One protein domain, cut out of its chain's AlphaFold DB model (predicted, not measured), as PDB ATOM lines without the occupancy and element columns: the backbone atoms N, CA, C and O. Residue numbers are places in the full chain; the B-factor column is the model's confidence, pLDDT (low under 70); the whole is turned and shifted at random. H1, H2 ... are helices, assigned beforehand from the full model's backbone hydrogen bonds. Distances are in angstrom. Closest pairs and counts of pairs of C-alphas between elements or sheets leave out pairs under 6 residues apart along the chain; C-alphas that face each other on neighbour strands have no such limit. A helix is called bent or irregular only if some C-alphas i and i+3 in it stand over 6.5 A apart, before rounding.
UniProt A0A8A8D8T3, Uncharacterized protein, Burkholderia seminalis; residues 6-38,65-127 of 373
ATOM      1  N   ALA A   6      16.184  61.797  67.337       44.25
ATOM      2  CA  ALA A   6      16.800  61.740  68.664       44.25
ATOM      3  C   ALA A   6      16.864  60.310  69.233       44.25
ATOM      4  O   ALA A   6      17.766  59.993  69.996       44.25
ATOM      5  N   LYS A   7      15.960  59.410  68.817       41.00
ATOM      6  CA  LYS A   7      15.920  58.029  69.328       41.00
ATOM      7  C   LYS A   7      17.007  57.114  68.766       41.00
ATOM      8  O   LYS A   7      17.272  56.074  69.358       41.00
ATOM      9  N   TYR A   8      17.609  57.458  67.627       46.22
ATOM     10  CA  TYR A   8      18.566  56.577  66.948       46.22
ATOM     11  C   TYR A   8      20.032  56.917  67.223       46.22
ATOM     12  O   TYR A   8      20.874  56.047  67.021       46.22
ATOM     13  N   GLY A   9      20.347  58.133  67.688       51.00
ATOM     14  CA  GLY A   9      21.704  58.487  68.124       51.00
ATOM     15  C   GLY A   9      22.146  57.612  69.296       51.00
ATOM     16  O   GLY A   9      23.072  56.817  69.159       51.00
ATOM     17  N   ASP A  10      21.372  57.647  70.381       51.47
ATOM     18  CA  ASP A  10      21.657  56.879  71.598       51.47
ATOM     19  C   ASP A  10      21.592  55.360  71.353       51.47
ATOM     20  O   ASP A  10      22.453  54.603  71.804       51.47
ATOM     21  N   ALA A  11      20.616  54.895  70.560       56.41
ATOM     22  CA  ALA A  11      20.490  53.477  70.214       56.41
ATOM     23  C   ALA A  11      21.682  52.969  69.394       56.41
ATOM     24  O   ALA A  11      22.063  51.798  69.484       56.41
ATOM     25  N   ARG A  12      22.292  53.833  68.582       61.59
ATOM     26  CA  ARG A  12      23.438  53.462  67.765       61.59
ATOM     27  C   ARG A  12      24.693  53.301  68.599       61.59
ATOM     28  O   ARG A  12      25.386  52.304  68.406       61.59
ATOM     29  N   ASP A  13      24.964  54.238  69.499       65.56
ATOM     30  CA  ASP A  13      26.108  54.136  70.403       65.56
ATOM     31  C   ASP A  13      25.981  52.883  71.265       65.56
ATOM     32  O   ASP A  13      26.916  52.089  71.335       65.56
ATOM     33  N   ALA A  14      24.770  52.585  71.740       68.88
ATOM     34  CA  ALA A  14      24.483  51.331  72.418       68.88
ATOM     35  C   ALA A  14      24.700  50.087  71.537       68.88
ATOM     36  O   ALA A  14      25.181  49.067  72.028       68.88
ATOM     37  N   THR A  15      24.375  50.132  70.240       76.88
ATOM     38  CA  THR A  15      24.591  48.983  69.343       76.88
ATOM     39  C   THR A  15      26.075  48.813  68.980       76.88
ATOM     40  O   THR A  15      26.554  47.687  68.851       76.88
ATOM     41  N   LEU A  16      26.832  49.906  68.859       82.62
ATOM     42  CA  LEU A  16      28.285  49.855  68.678       82.62
ATOM     43  C   LEU A  16      28.986  49.373  69.954       82.62
ATOM     44  O   LEU A  16      29.876  48.533  69.871       82.62
ATOM     45  N   ASP A  17      28.544  49.809  71.130       83.06
ATOM     46  CA  ASP A  17      29.062  49.329  72.411       83.06
ATOM     47  C   ASP A  17      28.766  47.844  72.644       83.06
ATOM     48  O   ASP A  17      29.618  47.126  73.177       83.06
ATOM     49  N   ARG A  18      27.611  47.348  72.177       82.12
ATOM     50  CA  ARG A  18      27.314  45.904  72.114       82.12
ATOM     51  C   ARG A  18      28.359  45.163  71.289       82.12
ATOM     52  O   ARG A  18      28.884  44.156  71.755       82.12
ATOM     53  N   LEU A  19      28.704  45.667  70.102       86.50
ATOM     54  CA  LEU A  19      29.743  45.063  69.264       86.50
ATOM     55  C   LEU A  19      31.132  45.115  69.903       86.50
ATOM     56  O   LEU A  19      31.820  44.099  69.903       86.50
ATOM     57  N   ARG A  20      31.537  46.259  70.472       90.50
ATOM     58  CA  ARG A  20      32.814  46.401  71.199       90.50
ATOM     59  C   ARG A  20      32.921  45.375  72.317       90.50
ATOM     60  O   ARG A  20      33.909  44.653  72.427       90.50
ATOM     61  N   THR A  21      31.859  45.277  73.111       89.19
ATOM     62  CA  THR A  21      31.764  44.344  74.230       89.19
ATOM     63  C   THR A  21      31.785  42.896  73.745       89.19
ATOM     64  O   THR A  21      32.508  42.082  74.310       89.19
ATOM     65  N   ALA A  22      31.056  42.566  72.678       87.69
ATOM     66  CA  ALA A  22      31.038  41.222  72.108       87.69
ATOM     67  C   ALA A  22      32.393  40.812  71.508       87.69
ATOM     68  O   ALA A  22      32.802  39.667  71.691       87.69
ATOM     69  N   ALA A  23      33.098  41.723  70.832       91.19
ATOM     70  CA  ALA A  23      34.447  41.474  70.325       91.19
ATOM     71  C   ALA A  23      35.439  41.252  71.470       91.19
ATOM     72  O   ALA A  23      36.213  40.300  71.467       91.19
ATOM     73  N   TRP A  24      35.372  42.104  72.492       91.81
ATOM     74  CA  TRP A  24      36.206  41.980  73.679       91.81
ATOM     75  C   TRP A  24      35.953  40.670  74.438       91.81
ATOM     76  O   TRP A  24      36.907  39.993  74.806       91.81
ATOM     77  N   LEU A  25      34.692  40.261  74.609       88.25
ATOM     78  CA  LEU A  25      34.336  38.975  75.219       88.25
ATOM     79  C   LEU A  25      34.892  37.785  74.431       88.25
ATOM     80  O   LEU A  25      35.480  36.886  75.030       88.25
ATOM     81  N   GLN A  26      34.728  37.788  73.104       88.62
ATOM     82  CA  GLN A  26      35.271  36.736  72.246       88.62
ATOM     83  C   GLN A  26      36.797  36.670  72.366       88.62
ATOM     84  O   GLN A  26      37.357  35.599  72.578       88.62
ATOM     85  N   TYR A  27      37.460  37.829  72.347       90.62
ATOM     86  CA  TYR A  27      38.903  37.920  72.526       90.62
ATOM     87  C   TYR A  27      39.372  37.333  73.860       90.62
ATOM     88  O   TYR A  27      40.343  36.578  73.882       90.62
ATOM     89  N   LEU A  28      38.681  37.642  74.964       88.56
ATOM     90  CA  LEU A  28      38.995  37.054  76.265       88.56
ATOM     91  C   LEU A  28      38.855  35.530  76.222       88.56
ATOM     92  O   LEU A  28      39.793  34.835  76.594       88.56
ATOM     93  N   ILE A  29      37.739  35.003  75.716       85.12
ATOM     94  CA  ILE A  29      37.515  33.552  75.595       85.12
ATOM     95  C   ILE A  29      38.659  32.872  74.828       85.12
ATOM     96  O   ILE A  29      39.181  31.861  75.292       85.12
ATOM     97  N   ASP A  30      39.101  33.466  73.720       85.69
ATOM     98  CA  ASP A  30      40.151  32.900  72.870       85.69
ATOM     99  C   ASP A  30      41.554  32.942  73.514       85.69
ATOM    100  O   ASP A  30      42.420  32.138  73.164       85.69
ATOM    101  N   HIS A  31      41.800  33.859  74.462       85.44
ATOM    102  CA  HIS A  31      43.132  34.123  75.037       85.44
ATOM    103  C   HIS A  31      43.247  33.799  76.539       85.44
ATOM    104  O   HIS A  31      44.291  34.027  77.153       85.44
ATOM    105  N   LEU A  32      42.203  33.253  77.163       80.38
ATOM    106  CA  LEU A  32      42.222  32.922  78.591       80.38
ATOM    107  C   LEU A  32      43.038  31.665  78.920       80.38
ATOM    108  O   LEU A  32      43.671  31.608  79.979       80.38
ATOM    109  N   ASP A  33      43.086  30.679  78.020       67.31
ATOM    110  CA  ASP A  33      43.900  29.473  78.222       67.31
ATOM    111  C   ASP A  33      45.408  29.791  78.148       67.31
ATOM    112  O   ASP A  33      46.203  29.252  78.918       67.31
ATOM    113  N   THR A  34      45.818  30.738  77.297       63.06
ATOM    114  CA  THR A  34      47.211  31.215  77.232       63.06
ATOM    115  C   THR A  34      47.564  32.109  78.423       63.06
ATOM    116  O   THR A  34      48.649  31.968  78.994       63.06
ATOM    117  N   ALA A  35      46.641  32.965  78.869       58.38
ATOM    118  CA  ALA A  35      46.813  33.788  80.065       58.38
ATOM    119  C   ALA A  35      46.995  32.944  81.343       58.38
ATOM    120  O   ALA A  35      47.883  33.232  82.151       58.38
ATOM    121  N   SER A  36      46.230  31.858  81.498       58.12
ATOM    122  CA  SER A  36      46.314  30.953  82.658       58.12
ATOM    123  C   SER A  36      47.672  30.231  82.739       58.12
ATOM    124  O   SER A  36      48.263  30.124  83.819       58.12
ATOM    125  N   CYS A  37      48.246  29.845  81.594       51.72
ATOM    126  CA  CYS A  37      49.611  29.306  81.507       51.72
ATOM    127  C   CYS A  37      50.687  30.337  81.899       51.72
ATOM    128  O   CYS A  37      51.689  29.985  82.518       51.72
ATOM    129  N   THR A  38      50.494  31.624  81.586       53.03
ATOM    130  CA  THR A  38      51.458  32.670  81.981       53.03
ATOM    131  C   THR A  38      51.357  33.064  83.453       53.03
ATOM    132  O   THR A  38      52.377  33.391  84.055       53.03
ATOM    133  N   ARG A  65      38.202  24.932  83.958       72.44
ATOM    134  CA  ARG A  65      37.663  25.484  85.218       72.44
ATOM    135  C   ARG A  65      38.372  26.788  85.611       72.44
ATOM    136  O   ARG A  65      37.746  27.684  86.167       72.44
ATOM    137  N   GLU A  66      39.661  26.879  85.302       73.12
ATOM    138  CA  GLU A  66      40.501  28.051  85.549       73.12
ATOM    139  C   GLU A  66      40.161  29.203  84.595       73.12
ATOM    140  O   GLU A  66      39.927  30.314  85.067       73.12
ATOM    141  N   ALA A  67      40.006  28.938  83.290       74.56
ATOM    142  CA  ALA A  67      39.560  29.946  82.326       74.56
ATOM    143  C   ALA A  67      38.147  30.462  82.641       74.56
ATOM    144  O   ALA A  67      37.902  31.662  82.569       74.56
ATOM    145  N   ALA A  68      37.232  29.588  83.072       77.00
ATOM    146  CA  ALA A  68      35.893  29.983  83.505       77.00
ATOM    147  C   ALA A  68      35.929  30.884  84.755       77.00
ATOM    148  O   ALA A  68      35.211  31.881  84.820       77.00
ATOM    149  N   ALA A  69      36.795  30.583  85.729       78.56
ATOM    150  CA  ALA A  69      36.972  31.417  86.918       78.56
ATOM    151  C   ALA A  69      37.604  32.782  86.585       78.56
ATOM    152  O   ALA A  69      37.171  33.812  87.108       78.56
ATOM    153  N   ALA A  70      38.598  32.807  85.694       80.06
ATOM    154  CA  ALA A  70      39.224  34.036  85.218       80.06
ATOM    155  C   ALA A  70      38.242  34.901  84.407       80.06
ATOM    156  O   ALA A  70      38.156  36.108  84.641       80.06
ATOM    157  N   LEU A  71      37.433  34.289  83.536       81.25
ATOM    158  CA  LEU A  71      36.366  34.974  82.808       81.25
ATOM    159  C   LEU A  71      35.337  35.565  83.779       81.25
ATOM    160  O   LEU A  71      35.054  36.754  83.701       81.25
ATOM    161  N   HIS A  72      34.858  34.797  84.763       80.50
ATOM    162  CA  HIS A  72      33.922  35.297  85.778       80.50
ATOM    163  C   HIS A  72      34.505  36.465  86.593       80.50
ATOM    164  O   HIS A  72      33.773  37.346  87.037       80.50
ATOM    165  N   ARG A  73      35.824  36.522  86.800       82.31
ATOM    166  CA  ARG A  73      36.463  37.672  87.453       82.31
ATOM    167  C   ARG A  73      36.432  38.929  86.577       82.31
ATOM    168  O   ARG A  73      36.169  40.012  87.095       82.31
ATOM    169  N   LEU A  74      36.712  38.800  85.280       82.88
ATOM    170  CA  LEU A  74      36.776  39.932  84.344       82.88
ATOM    171  C   LEU A  74      35.385  40.423  83.922       82.88
ATOM    172  O   LEU A  74      35.143  41.627  83.804       82.88
ATOM    173  N   VAL A  75      34.463  39.484  83.727       80.38
ATOM    174  CA  VAL A  75      33.100  39.698  83.238       80.38
ATOM    175  C   VAL A  75      32.090  38.929  84.097       80.38
ATOM    176  O   VAL A  75      31.413  38.021  83.613       80.38
ATOM    177  N   PRO A  76      31.937  39.309  85.382       73.00
ATOM    178  CA  PRO A  76      31.041  38.626  86.330       73.00
ATOM    179  C   PRO A  76      29.562  38.686  85.930       73.00
ATOM    180  O   PRO A  76      28.737  37.961  86.471       73.00
ATOM    181  N   TRP A  77      29.225  39.577  84.999       72.25
ATOM    182  CA  TRP A  77      27.890  39.760  84.443       72.25
ATOM    183  C   TRP A  77      27.627  38.897  83.196       72.25
ATOM    184  O   TRP A  77      26.503  38.883  82.701       72.25
ATOM    185  N   SER A  78      28.635  38.199  82.661       69.38
ATOM    186  CA  SER A  78      28.437  37.252  81.559       69.38
ATOM    187  C   SER A  78      27.898  35.923  82.097       69.38
ATOM    188  O   SER A  78      28.384  35.414  83.111       69.38
ATOM    189  N   ALA A  79      26.876  35.356  81.450       57.88
ATOM    190  CA  ALA A  79      26.368  34.050  81.846       57.88
ATOM    191  C   ALA A  79      27.422  32.984  81.513       57.88
ATOM    192  O   ALA A  79      27.811  32.811  80.359       57.88
ATOM    193  N   SER A  80      27.885  32.253  82.528       50.69
ATOM    194  CA  SER A  80      28.968  31.264  82.407       50.69
ATOM    195  C   SER A  80      28.634  30.061  81.505       50.69
ATOM    196  O   SER A  80      29.520  29.268  81.198       50.69
ATOM    197  N   ASP A  81      27.384  29.951  81.044       44.22
ATOM    198  CA  ASP A  81      26.851  28.810  80.292       44.22
ATOM    199  C   ASP A  81      26.644  29.098  78.790       44.22
ATOM    200  O   ASP A  81      25.880  28.408  78.117       44.22
ATOM    201  N   GLY A  82      27.299  30.126  78.239       44.94
ATOM    202  CA  GLY A  82      27.156  30.489  76.820       44.94
ATOM    203  C   GLY A  82      25.828  31.179  76.486       44.94
ATOM    204  O   GLY A  82      25.507  31.375  75.313       44.94
ATOM    205  N   GLY A  83      25.064  31.575  77.507       42.06
ATOM    206  CA  GLY A  83      24.031  32.596  77.371       42.06
ATOM    207  C   GLY A  83      24.702  33.943  77.124       42.06
ATOM    208  O   GLY A  83      25.705  34.256  77.760       42.06
ATOM    209  N   GLY A  84      24.192  34.707  76.161       49.81
ATOM    210  CA  GLY A  84      24.766  35.982  75.738       49.81
ATOM    211  C   GLY A  84      25.048  36.966  76.881       49.81
ATOM    212  O   GLY A  84      24.616  36.791  78.021       49.81
ATOM    213  N   CYS A  85      25.761  38.047  76.538       50.34
ATOM    214  CA  CYS A  85      25.755  39.294  77.308       50.34
ATOM    215  C   CYS A  85      24.361  39.518  77.917       50.34
ATOM    216  O   CYS A  85      23.373  39.316  77.210       50.34
ATOM    217  N   ALA A  86      24.268  39.995  79.165       45.09
ATOM    218  CA  ALA A  86      23.020  40.437  79.811       45.09
ATOM    219  C   ALA A  86      22.377  41.675  79.131       45.09
ATOM    220  O   ALA A  86      21.766  42.534  79.760       45.09
ATOM    221  N   CYS A  87      22.558  41.782  77.827       49.69
ATOM    222  CA  CYS A  87      21.865  42.601  76.879       49.69
ATOM    223  C   CYS A  87      20.441  42.025  76.751       49.69
ATOM    224  O   CYS A  87      20.215  41.128  75.945       49.69
ATOM    225  N   ASP A  88      19.504  42.482  77.586       44.00
ATOM    226  CA  ASP A  88      18.103  42.057  77.504       44.00
ATOM    227  C   ASP A  88      17.548  42.366  76.096       44.00
ATOM    228  O   ASP A  88      17.481  43.541  75.710       44.00
ATOM    229  N   PRO A  89      17.168  41.352  75.295       45.84
ATOM    230  CA  PRO A  89      16.573  41.578  73.982       45.84
ATOM    231  C   PRO A  89      15.181  42.229  74.072       45.84
ATOM    232  O   PRO A  89      14.669  42.697  73.057       45.84
ATOM    233  N   ALA A  90      14.571  42.269  75.263       46.44
ATOM    234  CA  ALA A  90      13.257  42.840  75.520       46.44
ATOM    235  C   ALA A  90      13.283  44.282  76.060       46.44
ATOM    236  O   ALA A  90      12.206  44.799  76.350       46.44
ATOM    237  N   ASP A  91      14.445  44.946  76.171       46.00
ATOM    238  CA  ASP A  91      14.523  46.357  76.586       46.00
ATOM    239  C   ASP A  91      14.468  47.320  75.374       46.00
ATOM    240  O   ASP A  91      15.474  47.526  74.681       46.00
ATOM    241  N   PRO A  92      13.308  47.948  75.091       44.47
ATOM    242  CA  PRO A  92      13.145  48.888  73.987       44.47
ATOM    243  C   PRO A  92      13.802  50.259  74.236       44.47
ATOM    244  O   PRO A  92      13.761  51.100  73.336       44.47
ATOM    245  N   LEU A  93      14.380  50.514  75.421       45.72
ATOM    246  CA  LEU A  93      15.061  51.774  75.760       45.72
ATOM    247  C   LEU A  93      16.592  51.719  75.617       45.72
ATOM    248  O   LEU A  93      17.262  52.716  75.865       45.72
ATOM    249  N   GLY A  94      17.132  50.614  75.093       47.28
ATOM    250  CA  GLY A  94      18.345  50.672  74.278       47.28
ATOM    251  C   GLY A  94      19.655  50.934  75.017       47.28
ATOM    252  O   GLY A  94      20.548  51.520  74.419       47.28
ATOM    253  N   ALA A  95      19.833  50.465  76.252       46.03
ATOM    254  CA  ALA A  95      21.173  50.346  76.818       46.03
ATOM    255  C   ALA A  95      21.719  48.934  76.569       46.03
ATOM    256  O   ALA A  95      21.052  47.915  76.756       46.03
ATOM    257  N   CYS A  96      22.971  48.844  76.142       51.03
ATOM    258  CA  CYS A  96      23.780  47.701  76.525       51.03
ATOM    259  C   CYS A  96      23.950  47.825  78.045       51.03
ATOM    260  O   CYS A  96      24.706  48.684  78.489       51.03
ATOM    261  N   SER A  97      23.188  47.075  78.848       54.16
ATOM    262  CA  SER A  97      23.183  47.234  80.317       54.16
ATOM    263  C   SER A  97      24.595  47.161  80.915       54.16
ATOM    264  O   SER A  97      24.876  47.819  81.919       54.16
ATOM    265  N   HIS A  98      25.512  46.436  80.262       68.38
ATOM    266  CA  HIS A  98      26.891  46.282  80.709       68.38
ATOM    267  C   HIS A  98      27.909  46.495  79.585       68.38
ATOM    268  O   HIS A  98      28.376  45.558  78.945       68.38
ATOM    269  N   VAL A  99      28.287  47.759  79.393       79.38
ATOM    270  CA  VAL A  99      29.562  48.142  78.769       79.38
ATOM    271  C   VAL A  99      30.663  48.028  79.836       79.38
ATOM    272  O   VAL A  99      30.455  48.500  80.960       79.38
ATOM    273  N   PRO A 100      31.818  47.398  79.554       83.12
ATOM    274  CA  PRO A 100      32.879  47.252  80.542       83.12
ATOM    275  C   PRO A 100      33.429  48.615  80.972       83.12
ATOM    276  O   PRO A 100      33.737  49.489  80.165       83.12
ATOM    277  N   SER A 101      33.585  48.788  82.281       85.44
ATOM    278  CA  SER A 101      34.194  49.986  82.854       85.44
ATOM    279  C   SER A 101      35.688  50.073  82.529       85.44
ATOM    280  O   SER A 101      36.365  49.064  82.326       85.44
ATOM    281  N   VAL A 102      36.252  51.282  82.617       88.06
ATOM    282  CA  VAL A 102      37.699  51.525  82.448       88.06
ATOM    283  C   VAL A 102      38.547  50.624  83.357       88.06
ATOM    284  O   VAL A 102      39.612  50.160  82.956       88.06
ATOM    285  N   ARG A 103      38.070  50.335  84.576       87.19
ATOM    286  CA  ARG A 103      38.761  49.436  85.513       87.19
ATOM    287  C   ARG A 103      38.748  47.984  85.035       87.19
ATOM    288  O   ARG A 103      39.782  47.333  85.119       87.19
ATOM    289  N   GLN A 104      37.617  47.507  84.514       87.88
ATOM    290  CA  GLN A 104      37.494  46.153  83.960       87.88
ATOM    291  C   GLN A 104      38.359  45.983  82.711       87.88
ATOM    292  O   GLN A 104      39.079  44.995  82.614       87.88
ATOM    293  N   LEU A 105      38.379  46.974  81.813       90.88
ATOM    294  CA  LEU A 105      39.271  46.971  80.651       90.88
ATOM    295  C   LEU A 105      40.748  46.952  81.070       90.88
ATOM    296  O   LEU A 105      41.530  46.181  80.529       90.88
ATOM    297  N   ALA A 106      41.138  47.747  82.071       90.31
ATOM    298  CA  ALA A 106      42.514  47.765  82.575       90.31
ATOM    299  C   ALA A 106      42.911  46.482  83.331       90.31
ATOM    300  O   ALA A 106      44.089  46.133  83.400       90.31
ATOM    301  N   GLU A 107      41.961  45.792  83.963       89.44
ATOM    302  CA  GLU A 107      42.205  44.484  84.573       89.44
ATOM    303  C   GLU A 107      42.330  43.388  83.520       89.44
ATOM    304  O   GLU A 107      43.302  42.636  83.556       89.44
ATOM    305  N   ALA A 108      41.430  43.365  82.540       89.50
ATOM    306  CA  ALA A 108      41.507  42.455  81.407       89.50
ATOM    307  C   ALA A 108      42.789  42.644  80.598       89.50
ATOM    308  O   ALA A 108      43.430  41.655  80.285       89.50
ATOM    309  N   GLU A 109      43.236  43.877  80.362       91.88
ATOM    310  CA  GLU A 109      44.489  44.149  79.646       91.88
ATOM    311  C   GLU A 109      45.722  43.602  80.376       91.88
ATOM    312  O   GLU A 109      46.680  43.161  79.748       91.88
ATOM    313  N   ARG A 110      45.697  43.578  81.716       87.81
ATOM    314  CA  ARG A 110      46.772  42.967  82.512       87.81
ATOM    315  C   ARG A 110      46.782  41.442  82.416       87.81
ATOM    316  O   ARG A 110      47.845  40.847  82.582       87.81
ATOM    317  N   CYS A 111      45.625  40.821  82.200       83.19
ATOM    318  CA  CYS A 111      45.475  39.372  82.066       83.19
ATOM    319  C   CYS A 111      45.668  38.895  80.616       83.19
ATOM    320  O   CYS A 111      46.283  37.859  80.394       83.19
ATOM    321  N   CYS A 112      45.171  39.662  79.649       88.06
ATOM    322  CA  CYS A 112      45.118  39.375  78.220       88.06
ATOM    323  C   CYS A 112      45.555  40.640  77.444       88.06
ATOM    324  O   CYS A 112      44.706  41.457  77.071       88.06
ATOM    325  N   PRO A 113      46.871  40.840  77.226       89.69
ATOM    326  CA  PRO A 113      47.395  42.020  76.536       89.69
ATOM    327  C   PRO A 113      46.828  42.165  75.121       89.69
ATOM    328  O   PRO A 113      46.881  41.215  74.350       89.69
ATOM    329  N   GLY A 114      46.339  43.352  74.762       89.69
ATOM    330  CA  GLY A 114      45.660  43.630  73.492       89.69
ATOM    331  C   GLY A 114      44.132  43.657  73.589       89.69
ATOM    332  O   GLY A 114      43.477  44.167  72.677       89.69
ATOM    333  N   SER A 115      43.551  43.200  74.704       91.06
ATOM    334  CA  SER A 115      42.098  43.219  74.929       91.06
ATOM    335  C   SER A 115      41.501  44.623  74.807       91.06
ATOM    336  O   SER A 115      40.432  44.795  74.221       91.06
ATOM    337  N   ARG A 116      42.209  45.653  75.287       93.06
ATOM    338  CA  ARG A 116      41.747  47.039  75.191       93.06
ATOM    339  C   ARG A 116      41.679  47.516  73.744       93.06
ATOM    340  O   ARG A 116      40.685  48.115  73.354       93.06
ATOM    341  N   ALA A 117      42.696  47.214  72.940       92.06
ATOM    342  CA  ALA A 117      42.714  47.591  71.529       92.06
ATOM    343  C   ALA A 117      41.581  46.906  70.746       92.06
ATOM    344  O   ALA A 117      40.963  47.526  69.879       92.06
ATOM    345  N   VAL A 118      41.265  45.649  71.080       93.31
ATOM    346  CA  VAL A 118      40.113  44.944  70.497       93.31
ATOM    347  C   VAL A 118      38.797  45.591  70.913       93.31
ATOM    348  O   VAL A 118      37.934  45.769  70.060       93.31
ATOM    349  N   PHE A 119      38.638  45.991  72.176       92.69
ATOM    350  CA  PHE A 119      37.440  46.708  72.613       92.69
ATOM    351  C   PHE A 119      37.276  48.052  71.886       92.69
ATOM    352  O   PHE A 119      36.201  48.343  71.370       92.69
ATOM    353  N   ASP A 120      38.344  48.847  71.799       90.69
ATOM    354  CA  ASP A 120      38.298  50.192  71.215       90.69
ATOM    355  C   ASP A 120      38.015  50.148  69.695       90.69
ATOM    356  O   ASP A 120      37.247  50.968  69.183       90.69
ATOM    357  N   SER A 121      38.574  49.159  68.982       88.44
ATOM    358  CA  SER A 121      38.459  49.037  67.516       88.44
ATOM    359  C   SER A 121      37.363  48.077  67.025       88.44
ATOM    360  O   SER A 121      36.944  48.182  65.869       88.44
ATOM    361  N   ALA A 122      36.921  47.123  67.854       88.19
ATOM    362  CA  ALA A 122      36.116  45.942  67.499       88.19
ATOM    363  C   ALA A 122      36.448  45.392  66.099       88.19
ATOM    364  O   ALA A 122      35.600  45.307  65.210       88.19
ATOM    365  N   HIS A 123      37.732  45.075  65.897       86.56
ATOM    366  CA  HIS A 123      38.281  44.575  64.632       86.56
ATOM    367  C   HIS A 123      38.081  45.519  63.433       86.56
ATOM    368  O   HIS A 123      37.770  45.072  62.330       86.56
ATOM    369  N   GLY A 124      38.244  46.826  63.647       87.69
ATOM    370  CA  GLY A 124      38.137  47.865  62.613       87.69
ATOM    371  C   GLY A 124      36.697  48.219  62.219       87.69
ATOM    372  O   GLY A 124      36.469  49.240  61.570       87.69
ATOM    373  N   VAL A 125      35.698  47.439  62.651       90.56
ATOM    374  CA  VAL A 125      34.276  47.711  62.376       90.56
ATOM    375  C   VAL A 125      33.856  49.042  62.996       90.56
ATOM    376  O   VAL A 125      33.123  49.814  62.373       90.56
ATOM    377  N   ILE A 126      34.339  49.338  64.205       89.44
ATOM    378  CA  ILE A 126      34.011  50.582  64.905       89.44
ATOM    379  C   ILE A 126      34.643  51.779  64.221       89.44
ATOM    380  O   ILE A 126      33.957  52.773  64.031       89.44
ATOM    381  N   GLU A 127      35.904  51.692  63.814       88.31
ATOM    382  CA  GLU A 127      36.602  52.792  63.137       88.31
ATOM    383  C   GLU A 127      35.838  53.225  61.877       88.31
ATOM    384  O   GLU A 127      35.568  54.407  61.659       88.31
TER     385      GLU A 127
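AT A GLANCE: This is residues 6 to 38 and 65 to 127 of the 373 residues of an uncharacterized protein of Burkholderia seminalis (UniProt A0A8A8D8T3). One long helix, H1, makes the length of the domain, and three short helices, H2, H3 and H4, gather round its second half. A wide loop, residues 75 to 101, leaves H2, goes back alongside H1 toward its first residues and returns to begin H3. The printed part has 96 residues with four named helices, in the order H1, H2, H3, H4, and no named strand; the class is all helix. It is compact by its radius of gyration of the C-alphas, 13.7 A, yet elongated in outline, spanning 48 by 28 by 20 A along the three main axes.

HOW THE PARTS SIT: H1, residues 6 to 38, is the longest helix. It has a kink of 50 degrees near residue 31 and is irregular: C-alphas 30 and 33 are 7.4 A apart, where a regular helix has about 5 A, and its line is a rough one. H4, residues 115 to 121, touches H1 with 14 pairs of C-alphas within 8 A, and H1 touches it with residues 20 to 28 alone. The closest C-alphas of the two are those of Arg 20 and Phe 119, 4.8 A apart; they run opposite ways at a shallow tilt of 29 degrees. H2, residues 65 to 74, touches H1 along residues 28 to 36 of H1 alone, a stretch that includes the kink. Their closest C-alphas, those of Leu 32 and Ala 67, are 5.5 A apart, and they run opposite ways at a steep tilt of 37 degrees, only just past shallow. H3, residues 102 to 111, is close to H1 but not clearly touching, with the C-alphas of Ala 35 and Cys 111 closest at 6.1 A; the two run the same way at a shallow tilt of 25 degrees. H2 and H3 form a helical hairpin and only just touch, with 3 pairs of C-alphas within 8 A, the closest being those of Leu 74 and Ala 108 at 6.1 A. They run opposite ways at a shallow tilt of 29 degrees. H1, H2 and H3 make an up and down bundle, each helix running against the one before it in the chain. H3 touches H4 at a steep tilt of 53 degrees, opposite ways, with the closest C-alphas, of Glu 109 and Ser 115, 5.4 A apart. H2 and H4 are apart. In H2, H3 and H4 every O i to N i+4 pair is within hydrogen-bond range; in H1 25 of 29 are.

IN THESE COORDINATES: H1 begins at C-alpha 6, (16.800, 61.740, 68.664), and ends at C-alpha 38, (51.458, 32.670, 81.981), 47.2 A from first to last C-alpha. H2, from Arg 65 to Leu 74, is 14.5 A long and begins at C-alpha 65, (37.663, 25.484, 85.218). H3, from Val 102 to Cys 111, is 14.4 A long. H4, from Ser 115 to Ser 121, is 10.1 A long and ends at C-alpha 121, (38.459, 49.037, 67.516).

THE WHOLE: The two C-alphas farthest apart are those of Ala 6 and Cys 37, at 47.9 A. Residues 39 to 64 are cut out, and C-alphas 38 and 65 are 15.9 A apart across the cut, which lies between H1 and H2. The link from H2 to H3, 27 residues, is long, and that from H3 to H4, 3 residues, is tight. The mean pLDDT of the printed part is 73.1; 36 residues are under 70, namely 6 to 14, 33 to 38 and 78 to 98.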